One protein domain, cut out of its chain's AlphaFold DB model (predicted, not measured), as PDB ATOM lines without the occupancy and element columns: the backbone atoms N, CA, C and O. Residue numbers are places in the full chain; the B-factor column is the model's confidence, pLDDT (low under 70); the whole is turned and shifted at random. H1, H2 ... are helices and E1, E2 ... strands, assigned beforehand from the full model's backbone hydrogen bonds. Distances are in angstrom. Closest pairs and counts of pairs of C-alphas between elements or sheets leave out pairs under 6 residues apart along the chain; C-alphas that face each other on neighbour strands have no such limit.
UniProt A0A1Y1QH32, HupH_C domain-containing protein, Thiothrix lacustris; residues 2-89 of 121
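Overview. This is residues 2 to 89 of the 121 residues of the protein "HupH_C domain-containing protein" of Thiothrix lacustris (UniProt A0A1Y1QH32). A twisted sheet of five antiparallel strands makes a wall, and helix H1 packs over one face of it, near the ends where E1 begins and E5 ends. A second helix, H2, only grazes the sheet with its residues 37 to 40. The printed part has 88 residues with two named helices and five named strands, in the order H1 E1 H2 E2 E3 E4 E5, and the sheet's order is E1 - E5 - E4 - E3 - E2. The class is mixed, helices and strands. The whole is compact, with a radius of gyration of the C-alphas of 13.0 A and spans of 40 by 29 by 23 A.

Along the chain. In the sheet, E5 is residues 77 to 84, 20.3 A from first to last C-alpha, and C-alpha 84 stands at (121.628, 110.919, 88.399). E4 is residues 65 to 71, 20.0 A; E3 is residues 54 to 59, 16.8 A; E2 is residues 46 to 50, 13.7 A; E1 is residues 19 to 22, 10.2 A. H1 is residues 2 to 15, 19.7 A, beginning with C-alpha 2 at (116.263, 104.359, 79.130). H2 is residues 30 to 40, 15.3 A, ending with C-alpha 40 at (120.629, 111.386, 76.057).

Arrangement. E2, E3, E4 and E5 form a meander, each strand the antiparallel neighbour of the one before, with hairpins E2 and E3, E3 and E4, E4 and E5. Between E2 and E3, N 47 and O 57 are 2.8 A apart, within hydrogen-bond range. Between E3 and E4, N 58 and O 67 are within range at 2.9 A. Between E4 and E5, N 68 and O 81 are within range at 2.9 A. E1 is an edge strand beside E5, antiparallel at 155 degrees, with N 21 and O 82 within range at 2.8 A. E2 is the other edge strand. From edge to edge the strands' lines turn by 70 degrees. H1 is on the sheet at a height over the sheet of 7.4 A, in two layers, a helix on one face of a sheet. It lies over E5 and, only just, over E1, on which 3 of its C-alphas fall. It runs along the strands, at 16 degrees to E5 on the local plane. The closest C-alphas of H1 and E1 are those of Ala 8 and Gly 19, 5.8 A apart; those of H1 and E5 are Leu 9 and Ile 84, 6.2 A. H1 and H2 are only just apart, with their closest C-alphas 8.0 A from each other. In H1 and H2 every O i to N i+4 pair is within hydrogen-bond range.

Size, cuts and confidence. The two C-alphas farthest apart are those of Thr 14 and Asn 74, at 40.6 A. The printed part runs from residue 2 to 89 and has no cut. No link is long; E1 to H2 is short, with 7 residues, and the others are tight. The mean pLDDT of the printed part is 93.7, and residue 52, between E2 and E3, is the one printed residue under 70.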
ATOM      1  N   GLN A   2     117.211 103.227  79.075       92.12
ATOM      2  CA  GLN A   2     116.263 104.359  79.130       92.12
ATOM      3  C   GLN A   2     115.285 104.268  80.320       92.12
ATOM      4  O   GLN A   2     115.162 105.215  81.090       92.12
ATOM      5  N   HIS A   3     114.677 103.095  80.544       93.56
ATOM      6  CA  HIS A   3     113.805 102.854  81.704       93.56
ATOM      7  C   HIS A   3     114.522 102.951  83.059       93.56
ATOM      8  O   HIS A   3     113.908 103.327  84.049       93.56
ATOM      9  N   GLU A   4     115.807 102.611  83.106       94.81
ATOM     10  CA  GLU A   4     116.614 102.626  84.329       94.81
ATOM     11  C   GLU A   4     117.003 104.057  84.706       94.81
ATOM     12  O   GLU A   4     116.813 104.459  85.848       94.81
ATOM     13  N   ILE A   5     117.423 104.854  83.719       96.00
ATOM     14  CA  ILE A   5     117.676 106.292  83.864       96.00
ATOM     15  C   ILE A   5     116.390 107.009  84.284       96.00
ATOM     16  O   ILE A   5     116.398 107.776  85.240       96.00
ATOM     17  N   HIS A   6     115.265 106.710  83.625       96.88
ATOM     18  CA  HIS A   6     113.960 107.255  83.996       96.88
ATOM     19  C   HIS A   6     113.577 106.903  85.441       96.88
ATOM     20  O   HIS A   6     113.150 107.771  86.198       96.88
ATOM     21  N   HIS A   7     113.728 105.634  85.835       96.75
ATOM     22  CA  HIS A   7     113.435 105.193  87.196       96.75
ATOM     23  C   HIS A   7     114.322 105.907  88.221       96.75
ATOM     24  O   HIS A   7     113.808 106.466  89.183       96.75
ATOM     25  N   ALA A   8     115.634 105.959  87.992       96.81
ATOM     26  CA  ALA A   8     116.563 106.641  88.886       96.81
ATOM     27  C   ALA A   8     116.271 108.150  88.991       96.81
ATOM     28  O   ALA A   8     116.337 108.711  90.081       96.81
ATOM     29  N   LEU A   9     115.867 108.801  87.896       96.75
ATOM     30  CA  LEU A   9     115.462 110.209  87.919       96.75
ATOM     31  C   LEU A   9     114.162 110.415  88.715       96.75
ATOM     32  O   LEU A   9     114.041 111.378  89.470       96.75
ATOM     33  N   SER A  10     113.207 109.487  88.608       97.25
ATOM     34  CA  SER A  10     111.993 109.488  89.437       97.25
ATOM     35  C   SER A  10     112.317 109.332  90.927       97.25
ATOM     36  O   SER A  10     111.720 110.015  91.762       97.25
ATOM     37  N   GLU A  11     113.274 108.469  91.267       97.56
ATOM     38  CA  GLU A  11     113.744 108.267  92.640       97.56
ATOM     39  C   GLU A  11     114.466 109.504  93.191       97.56
ATOM     40  O   GLU A  11     114.253 109.871  94.350       97.56
ATOM     41  N   LEU A  12     115.245 110.208  92.361       96.81
ATOM     42  CA  LEU A  12     115.863 111.479  92.742       96.81
ATOM     43  C   LEU A  12     114.800 112.511  93.139       96.81
ATOM     44  O   LEU A  12     114.914 113.133  94.190       96.81
ATOM     45  N   ILE A  13     113.742 112.667  92.342       96.62
ATOM     46  CA  ILE A  13     112.684 113.648  92.625       96.62
ATOM     47  C   ILE A  13     111.831 113.245  93.831       96.62
ATOM     48  O   ILE A  13     111.423 114.100  94.615       96.62
ATOM     49  N   THR A  14     111.551 111.952  93.987       96.88
ATOM     50  CA  THR A  14     110.638 111.471  95.034       96.88
ATOM     51  C   THR A  14     111.328 111.371  96.394       96.88
ATOM     52  O   THR A  14     110.725 111.694  97.418       96.88
ATOM     53  N   HIS A  15     112.592 110.944  96.412       96.38
ATOM     54  CA  HIS A  15     113.307 110.575  97.635       96.38
ATOM     55  C   HIS A  15     114.640 111.310  97.824       96.38
ATOM     56  O   HIS A  15     115.297 111.104  98.842       96.38
ATOM     57  N   GLY A  16     115.079 112.133  96.865       94.25
ATOM     58  CA  GLY A  16     116.406 112.759  96.902       94.25
ATOM     59  C   GLY A  16     117.548 111.756  96.717       94.25
ATOM     60  O   GLY A  16     118.683 112.035  97.098       94.25
ATOM     61  N   THR A  17     117.258 110.562  96.189       95.44
ATOM     62  CA  THR A  17     118.256 109.495  96.059       95.44
ATOM     63  C   THR A  17     119.089 109.707  94.803       95.44
ATOM     64  O   THR A  17     118.569 109.671  93.689       95.44
ATOM     65  N   HIS A  18     120.392 109.902  94.992       95.50
ATOM     66  CA  HIS A  18     121.358 109.935  93.900       95.50
ATOM     67  C   HIS A  18     121.540 108.533  93.313       95.50
ATOM     68  O   HIS A  18     121.594 107.543  94.046       95.50
ATOM     69  N   GLY A  19     121.638 108.450  91.989       95.69
ATOM     70  CA  GLY A  19     121.799 107.191  91.265       95.69
ATOM     71  C   GLY A  19     123.095 107.159  90.470       95.69
ATOM     72  O   GLY A  19     123.554 108.189  89.986       95.69
ATOM     73  N   MET A  20     123.664 105.970  90.288       96.62
ATOM     74  CA  MET A  20     124.797 105.758  89.393       96.62
ATOM     75  C   MET A  20     124.616 104.447  88.631       96.62
ATOM     76  O   MET A  20     124.241 103.430  89.211       96.62
ATOM     77  N   ILE A  21     124.890 104.487  87.331       94.88
ATOM     78  CA  ILE A  21     124.818 103.349  86.420       94.88
ATOM     79  C   ILE A  21     126.184 103.210  85.753       94.88
ATOM     80  O   ILE A  21     126.635 104.119  85.057       94.88
ATOM     81  N   ASP A  22     126.841 102.070  85.955       94.00
ATOM     82  CA  ASP A  22     128.111 101.747  85.307       94.00
ATOM     83  C   ASP A  22     127.861 101.201  83.897       94.00
ATOM     84  O   ASP A  22     127.416 100.065  83.720       94.00
ATOM     85  N   LEU A  23     128.147 102.022  82.886       91.44
ATOM     86  CA  LEU A  23     128.054 101.620  81.486       91.44
ATOM     87  C   LEU A  23     129.272 100.812  81.036       91.44
ATOM     88  O   LEU A  23     129.150 100.000  80.123       91.44
ATOM     89  N   HIS A  24     130.437 101.012  81.655       86.88
ATOM     90  CA  HIS A  24     131.671 100.320  81.281       86.88
ATOM     91  C   HIS A  24     131.577  98.811  81.519       86.88
ATOM     92  O   HIS A  24     132.074  98.023  80.715       86.88
ATOM     93  N   SER A  25     130.904  98.408  82.598       87.56
ATOM     94  CA  SER A  25     130.706  96.999  82.955       87.56
ATOM     95  C   SER A  25     129.654  96.275  82.102       87.56
ATOM     96  O   SER A  25     129.457  95.068  82.262       87.56
ATOM     97  N   LEU A  26     128.967  96.976  81.195       86.44
ATOM     98  CA  LEU A  26     127.882  96.408  80.401       86.44
ATOM     99  C   LEU A  26     128.329  96.038  78.981       86.44
ATOM    100  O   LEU A  26     129.120  96.753  78.363       86.44
ATOM    101  N   PRO A  27     127.809  94.929  78.417       80.50
ATOM    102  CA  PRO A  27     128.235  94.413  77.120       80.50
ATOM    103  C   PRO A  27     127.559  95.165  75.964       80.50
ATOM    104  O   PRO A  27     126.824  94.577  75.176       80.50
ATOM    105  N   PHE A  28     127.773  96.474  75.878       86.75
ATOM    106  CA  PHE A  28     127.207  97.304  74.819       86.75
ATOM    107  C   PHE A  28     128.049  97.227  73.548       86.75
ATOM    108  O   PHE A  28     129.273  97.371  73.561       86.75
ATOM    109  N   SER A  29     127.370  97.040  72.424       89.12
ATOM    110  CA  SER A  29     127.927  97.256  71.099       89.12
ATOM    111  C   SER A  29     128.142  98.755  70.837       89.12
ATOM    112  O   SER A  29     127.466  99.604  71.426       89.12
ATOM    113  N   PRO A  30     129.045  99.127  69.912       88.38
ATOM    114  CA  PRO A  30     129.228 100.524  69.513       88.38
ATOM    115  C   PRO A  30     127.930 101.215  69.062       88.38
ATOM    116  O   PRO A  30     127.749 102.403  69.306       88.38
ATOM    117  N   GLN A  31     127.015 100.474  68.430       92.25
ATOM    118  CA  GLN A  31     125.716 100.986  67.990       92.25
ATOM    119  C   GLN A  31     124.790 101.309  69.169       92.25
ATOM    120  O   GLN A  31     124.079 102.307  69.123       92.25
ATOM    121  N   GLU A  32     124.815 100.502  70.231       91.38
ATOM    122  CA  GLU A  32     124.030 100.759  71.445       91.38
ATOM    123  C   GLU A  32     124.549 101.980  72.203       91.38
ATOM    124  O   GLU A  32     123.745 102.775  72.686       91.38
ATOM    125  N   TYR A  33     125.871 102.178  72.248       89.62
ATOM    126  CA  TYR A  33     126.451 103.412  72.783       89.62
ATOM    127  C   TYR A  33     126.014 104.640  71.986       89.62
ATOM    128  O   TYR A  33     125.546 105.603  72.579       89.62
ATOM    129  N   ALA A  34     126.096 104.589  70.654       91.06
ATOM    130  CA  ALA A  34     125.677 105.704  69.808       91.06
ATOM    131  C   ALA A  34     124.182 106.028  69.972       91.06
ATOM    132  O   ALA A  34     123.815 107.193  70.081       91.06
ATOM    133  N   ALA A  35     123.326 105.003  70.049       93.06
ATOM    134  CA  ALA A  35     121.896 105.184  70.284       93.06
ATOM    135  C   ALA A  35     121.599 105.748  71.685       93.06
ATOM    136  O   ALA A  35     120.664 106.532  71.850       93.06
ATOM    137  N   LEU A  36     122.379 105.359  72.702       92.56
ATOM    138  CA  LEU A  36     122.270 105.933  74.041       92.56
ATOM    139  C   LEU A  36     122.706 107.401  74.052       92.56
ATOM    140  O   LEU A  36     122.004 108.224  74.631       92.56
ATOM    141  N   ASP A  37     123.823 107.729  73.402       92.56
ATOM    142  CA  ASP A  37     124.325 109.100  73.304       92.56
ATOM    143  C   ASP A  37     123.329 110.001  72.552       92.56
ATOM    144  O   ASP A  37     123.040 111.105  73.008       92.56
ATOM    145  N   GLU A  38     122.737 109.515  71.456       95.31
ATOM    146  CA  GLU A  38     121.678 110.223  70.724       95.31
ATOM    147  C   GLU A  38     120.429 110.429  71.588       95.31
ATOM    148  O   GLU A  38     119.865 111.522  71.612       95.31
ATOM    149  N   PHE A  39     120.010 109.398  72.328       95.75
ATOM    150  CA  PHE A  39     118.860 109.490  73.223       95.75
ATOM    151  C   PHE A  39     119.078 110.515  74.337       95.75
ATOM    152  O   PHE A  39     118.165 111.286  74.632       95.75
ATOM    153  N   LEU A  40     120.254 110.486  74.971       96.31
ATOM    154  CA  LEU A  40     120.629 111.386  76.057       96.31
ATOM    155  C   LEU A  40     120.774 112.825  75.567       96.31
ATOM    156  O   LEU A  40     120.410 113.747  76.291       96.31
ATOM    157  N   GLY A  41     121.285 113.019  74.352       96.44
ATOM    158  CA  GLY A  41     121.580 114.340  73.819       96.44
ATOM    159  C   GLY A  41     122.657 115.070  74.625       96.44
ATOM    160  O   GLY A  41     123.359 114.494  75.459       96.44
ATOM    161  N   GLU A  42     122.784 116.367  74.369       96.25
ATOM    162  CA  GLU A  42     123.759 117.241  75.020       96.25
ATOM    163  C   GLU A  42     123.025 118.300  75.843       96.25
ATOM    164  O   GLU A  42     122.075 118.921  75.359       96.25
ATOM    165  N   GLY A  43     123.455 118.468  77.092       95.38
ATOM    166  CA  GLY A  43     122.993 119.527  77.980       95.38
ATOM    167  C   GLY A  43     123.839 120.787  77.849       95.38
ATOM    168  O   GLY A  43     124.542 120.999  76.860       95.38
ATOM    169  N   GLU A  44     123.786 121.632  78.874       95.56
ATOM    170  CA  GLU A  44     124.474 122.928  78.870       95.56
ATOM    171  C   GLU A  44     125.912 122.845  79.398       95.56
ATOM    172  O   GLU A  44     126.731 123.726  79.125       95.56
ATOM    173  N   ILE A  45     126.229 121.794  80.158       97.25
ATOM    174  CA  ILE A  45     127.462 121.700  80.939       97.25
ATOM    175  C   ILE A  45     128.387 120.619  80.370       97.25
ATOM    176  O   ILE A  45     128.011 119.452  80.264       97.25
ATOM    177  N   ASP A  46     129.630 121.008  80.079       96.56
ATOM    178  CA  ASP A  46     130.746 120.128  79.721       96.56
ATOM    179  C   ASP A  46     131.990 120.565  80.503       96.56
ATOM    180  O   ASP A  46     132.466 121.695  80.376       96.56
ATOM    181  N   LEU A  47     132.483 119.679  81.362       95.81
ATOM    182  CA  LEU A  47     133.564 119.940  82.303       95.81
ATOM    183  C   LEU A  47     134.648 118.881  82.143       95.81
ATOM    184  O   LEU A  47     134.372 117.700  81.939       95.81
ATOM    185  N   THR A  48     135.902 119.297  82.291       95.69
ATOM    186  CA  THR A  48     137.044 118.381  82.368       95.69
ATOM    187  C   THR A  48     137.820 118.641  83.650       95.69
ATOM    188  O   THR A  48     138.280 119.756  83.888       95.69
ATOM    189  N   LEU A  49     137.978 117.599  84.459       92.69
ATOM    190  CA  LEU A  49     138.795 117.587  85.665       92.69
ATOM    191  C   LEU A  49     140.113 116.869  85.373       92.69
ATOM    192  O   LEU A  49     140.117 115.803  84.760       92.69
ATOM    193  N   ASN A  50     141.218 117.437  85.851       88.88
ATOM    194  CA  ASN A  50     142.550 116.835  85.775       88.88
ATOM    195  C   ASN A  50     143.023 116.493  87.191       88.88
ATOM    196  O   ASN A  50     143.917 117.140  87.732       88.88
ATOM    197  N   VAL A  51     142.367 115.516  87.815       73.38
ATOM    198  CA  VAL A  51     142.655 115.073  89.183       73.38
ATOM    199  C   VAL A  51     142.825 113.562  89.142       73.38
ATOM    200  O   VAL A  51     141.867 112.847  88.867       73.38
ATOM    201  N   LEU A  52     144.051 113.086  89.388       68.38
ATOM    202  CA  LEU A  52     144.412 111.658  89.337       68.38
ATOM    203  C   LEU A  52     144.081 110.982  87.986       68.38
ATOM    204  O   LEU A  52     143.738 109.805  87.938       68.38
ATOM    205  N   GLY A  53     144.174 111.751  86.898       82.38
ATOM    206  CA  GLY A  53     143.736 111.370  85.555       82.38
ATOM    207  C   GLY A  53     142.711 112.361  85.001       82.38
ATOM    208  O   GLY A  53     142.221 113.248  85.707       82.38
ATOM    209  N   LYS A  54     142.399 112.238  83.708       94.19
ATOM    210  CA  LYS A  54     141.398 113.091  83.060       94.19
ATOM    211  C   LYS A  54     140.010 112.509  83.304       94.19
ATOM    212  O   LYS A  54     139.760 111.347  83.002       94.19
ATOM    213  N   THR A  55     139.091 113.329  83.800       95.81
ATOM    214  CA  THR A  55     137.669 112.985  83.915       95.81
ATOM    215  C   THR A  55     136.846 114.011  83.161       95.81
ATOM    216  O   THR A  55     136.980 115.204  83.415       95.81
ATOM    217  N   ARG A  56     135.987 113.567  82.244       96.06
ATOM    218  CA  ARG A  56     135.035 114.435  81.546       96.06
ATOM    219  C   ARG A  56     133.638 114.211  82.100       96.06
ATOM    220  O   ARG A  56     133.197 113.069  82.199       96.06
ATOM    221  N   LEU A  57     132.951 115.295  82.428       97.06
ATOM    222  CA  LEU A  57     131.572 115.292  82.892       97.06
ATOM    223  C   LEU A  57     130.727 116.098  81.922       97.06
ATOM    224  O   LEU A  57     131.056 117.244  81.632       97.06
ATOM    225  N   ARG A  58     129.641 115.510  81.430       97.56
ATOM    226  CA  ARG A  58     128.706 116.180  80.525       97.56
ATOM    227  C   ARG A  58     127.288 116.016  81.018       97.56
ATOM    228  O   ARG A  58     126.844 114.886  81.222       97.56
ATOM    229  N   GLU A  59     126.560 117.111  81.141       98.00
ATOM    230  CA  GLU A  59     125.116 117.026  81.316       98.00
ATOM    231  C   GLU A  59     124.483 116.523  80.009       98.00
ATOM    232  O   GLU A  59     124.972 116.782  78.903       98.00
ATOM    233  N   SER A  60     123.445 115.705  80.125       97.75
ATOM    234  CA  SER A  60     122.636 115.299  78.977       97.75
ATOM    235  C   SER A  60     121.574 116.357  78.657       97.75
ATOM    236  O   SER A  60     121.374 117.300  79.417       97.75
ATOM    237  N   GLY A  61     120.830 116.178  77.567       97.81
ATOM    238  CA  GLY A  61     119.646 116.993  77.276       97.81
ATOM    239  C   GLY A  61     118.523 116.851  78.318       97.81
ATOM    240  O   GLY A  61     117.576 117.638  78.310       97.81
ATOM    241  N   TYR A  62     118.616 115.875  79.226       97.12
ATOM    242  CA  TYR A  62     117.759 115.751  80.403       97.12
ATOM    243  C   TYR A  62     118.501 116.254  81.645       97.12
ATOM    244  O   TYR A  62     119.488 115.651  82.078       97.12
ATOM    245  N   ALA A  63     117.996 117.340  82.234       96.56
ATOM    246  CA  ALA A  63     118.572 117.932  83.435       96.56
ATOM    247  C   ALA A  63     118.658 116.915  84.583       96.56
ATOM    248  O   ALA A  63     117.715 116.160  84.843       96.56
ATOM    249  N   GLY A  64     119.796 116.913  85.276       96.50
ATOM    250  CA  GLY A  64     120.073 115.973  86.363       96.50
ATOM    251  C   GLY A  64     120.533 114.580  85.922       96.50
ATOM    252  O   GLY A  64     120.740 113.719  86.776       96.50
ATOM    253  N   VAL A  65     120.721 114.349  84.617       98.00
ATOM    254  CA  VAL A  65     121.344 113.138  84.066       98.00
ATOM    255  C   VAL A  65     122.710 113.502  83.490       98.00
ATOM    256  O   VAL A  65     122.816 114.291  82.548       98.00
ATOM    257  N   TRP A  66     123.758 112.893  84.036       98.12
ATOM    258  CA  TRP A  66     125.152 113.232  83.768       98.12
ATOM    259  C   TRP A  66     125.914 112.043  83.206       98.12
ATOM    260  O   TRP A  66     125.779 110.926  83.687       98.12
ATOM    261  N   ARG A  67     126.759 112.290  82.209       97.19
ATOM    262  CA  ARG A  67     127.712 111.333  81.644       97.19
ATOM    263  C   ARG A  67     129.085 111.605  82.237       97.19
ATOM    264  O   ARG A  67     129.581 112.723  82.114       97.19
ATOM    265  N   ILE A  68     129.697 110.594  82.845       96.69
ATOM    266  CA  ILE A  68     131.013 110.698  83.483       96.69
ATOM    267  C   ILE A  68     131.960 109.703  82.832       96.69
ATOM    268  O   ILE A  68     131.733 108.495  82.860       96.69
ATOM    269  N   GLU A  69     133.030 110.213  82.236       95.44
ATOM    270  CA  GLU A  69     134.050 109.422  81.559       95.44
ATOM    271  C   GLU A  69     135.395 109.620  82.247       95.44
ATOM    272  O   GLU A  69     135.900 110.740  82.315       95.44
ATOM    273  N   HIS A  70     135.991 108.527  82.714       95.06
ATOM    274  CA  HIS A  70     137.335 108.528  83.282       95.06
ATOM    275  C   HIS A  70     138.334 107.991  82.266       95.06
ATOM    276  O   HIS A  70     138.078 106.986  81.594       95.06
ATOM    277  N   PHE A  71     139.486 108.643  82.187       94.38
ATOM    278  CA  PHE A  71     140.574 108.301  81.287       94.38
ATOM    279  C   PHE A  71     141.853 108.039  82.079       94.38
ATOM    280  O   PHE A  71     142.100 108.679  83.101       94.38
ATOM    281  N   ASP A  72     142.662 107.106  81.586       91.25
ATOM    282  CA  ASP A  72     144.034 106.935  82.057       91.25
ATOM    283  C   ASP A  72     144.984 107.982  81.443       91.25
ATOM    284  O   ASP A  72     144.591 108.810  80.616       91.25
ATOM    285  N   ASP A  73     146.259 107.917  81.829       89.50
ATOM    286  CA  ASP A  73     147.311 108.822  81.349       89.50
ATOM    287  C   ASP A  73     147.584 108.716  79.833       89.50
ATOM    288  O   ASP A  73     148.277 109.563  79.272       89.50
ATOM    289  N   ASN A  74     147.053 107.690  79.153       90.00
ATOM    290  CA  ASN A  74     147.181 107.481  77.707       90.00
ATOM    291  C   ASN A  74     145.889 107.834  76.946       90.00
ATOM    292  O   ASN A  74     145.699 107.372  75.819       90.00
ATOM    293  N   ASP A  75     144.984 108.605  77.558       88.94
ATOM    294  CA  ASP A  75     143.679 108.983  77.001       88.94
ATOM    295  C   ASP A  75     142.753 107.798  76.681       88.94
ATOM    296  O   ASP A  75     141.770 107.933  75.941       88.94
ATOM    297  N   LYS A  76     143.004 106.622  77.261       90.38
ATOM    298  CA  LYS A  76     142.101 105.484  77.119       90.38
ATOM    299  C   LYS A  76     140.984 105.605  78.150       90.38
ATOM    300  O   LYS A  76     141.240 105.721  79.344       90.38
ATOM    301  N   ARG A  77     139.730 105.518  77.697       91.31
ATOM    302  CA  ARG A  77     138.566 105.484  78.592       91.31
ATOM    303  C   ARG A  77     138.591 104.207  79.436       91.31
ATOM    304  O   ARG A  77     138.459 103.107  78.898       91.31
ATOM    305  N   ILE A  78     138.751 104.374  80.743       92.62
ATOM    306  CA  ILE A  78     138.790 103.299  81.745       92.62
ATOM    307  C   ILE A  78     137.501 103.210  82.567       92.62
ATOM    308  O   ILE A  78     137.300 102.229  83.272       92.62
ATOM    309  N   GLY A  79     136.618 104.204  82.457       93.12
ATOM    310  CA  GLY A  79     135.308 104.198  83.097       93.12
ATOM    311  C   GLY A  79     134.306 105.036  82.313       93.12
ATOM    312  O   GLY A  79     134.677 106.046  81.712       93.12
ATOM    313  N   TYR A  80     133.048 104.599  82.297       94.44
ATOM    314  CA  TYR A  80     131.939 105.339  81.708       94.44
ATOM    315  C   TYR A  80     130.680 105.102  82.535       94.44
ATOM    316  O   TYR A  80     130.247 103.961  82.683       94.44
ATOM    317  N   PHE A  81     130.107 106.172  83.070       96.12
ATOM    318  CA  PHE A  81     129.000 106.118  84.015       96.12
ATOM    319  C   PHE A  81     127.905 107.106  83.619       96.12
ATOM    320  O   PHE A  81     128.188 108.167  83.057       96.12
ATOM    321  N   ILE A  82     126.665 106.764  83.962       97.06
ATOM    322  CA  ILE A  82     125.579 107.734  84.081       97.06
ATOM    323  C   ILE A  82     125.360 108.011  85.560       97.06
ATOM    324  O   ILE A  82     125.085 107.087  86.321       97.06
ATOM    325  N   GLU A  83     125.451 109.271  85.959       98.00
ATOM    326  CA  GLU A  83     125.091 109.720  87.298       98.00
ATOM    327  C   GLU A  83     123.779 110.505  87.251       98.00
ATOM    328  O   GLU A  83     123.525 111.277  86.326       98.00
ATOM    329  N   ILE A  84     122.929 110.281  88.248       98.19
ATOM    330  CA  ILE A  84     121.628 110.919  88.399       98.19
ATOM    331  C   ILE A  84     121.664 111.755  89.671       98.19
ATOM    332  O   ILE A  84     121.772 111.218  90.775       98.19
ATOM    333  N   GLY A  85     121.583 113.072  89.515       97.31
ATOM    334  CA  GLY A  85     121.727 114.015  90.615       97.31
ATOM    335  C   GLY A  85     121.727 115.463  90.144       97.31
ATOM    336  O   GLY A  85     121.961 115.758  88.976       97.31
ATOM    337  N   HIS A  86     121.499 116.387  91.078       96.06
ATOM    338  CA  HIS A  86     121.578 117.826  90.799       96.06
ATOM    339  C   HIS A  86     122.967 118.259  90.320       96.06
ATOM    340  O   HIS A  86     123.095 119.145  89.484       96.06
ATOM    341  N   VAL A  87     123.999 117.622  90.866       95.31
ATOM    342  CA  VAL A  87     125.396 117.813  90.503       95.31
ATOM    343  C   VAL A  87     126.127 116.485  90.730       95.31
ATOM    344  O   VAL A  87     125.816 115.813  91.722       95.31
ATOM    345  N   PRO A  88     127.070 116.103  89.853       95.94
ATOM    346  CA  PRO A  88     127.936 114.954  90.066       95.94
ATOM    347  C   PRO A  88     128.667 115.015  91.406       95.94
ATOM    348  O   PRO A  88     129.192 116.069  91.779       95.94
ATOM    349  N   GLU A  89     128.758 113.888  92.108       93.50
ATOM    350  CA  GLU A  89     129.389 113.797  93.429       93.50
ATOM    351  C   GLU A  89     130.834 114.303  93.405       93.50
ATOM    352  O   GLU A  89     131.247 115.043  94.291       93.50
TER     353      GLU A  89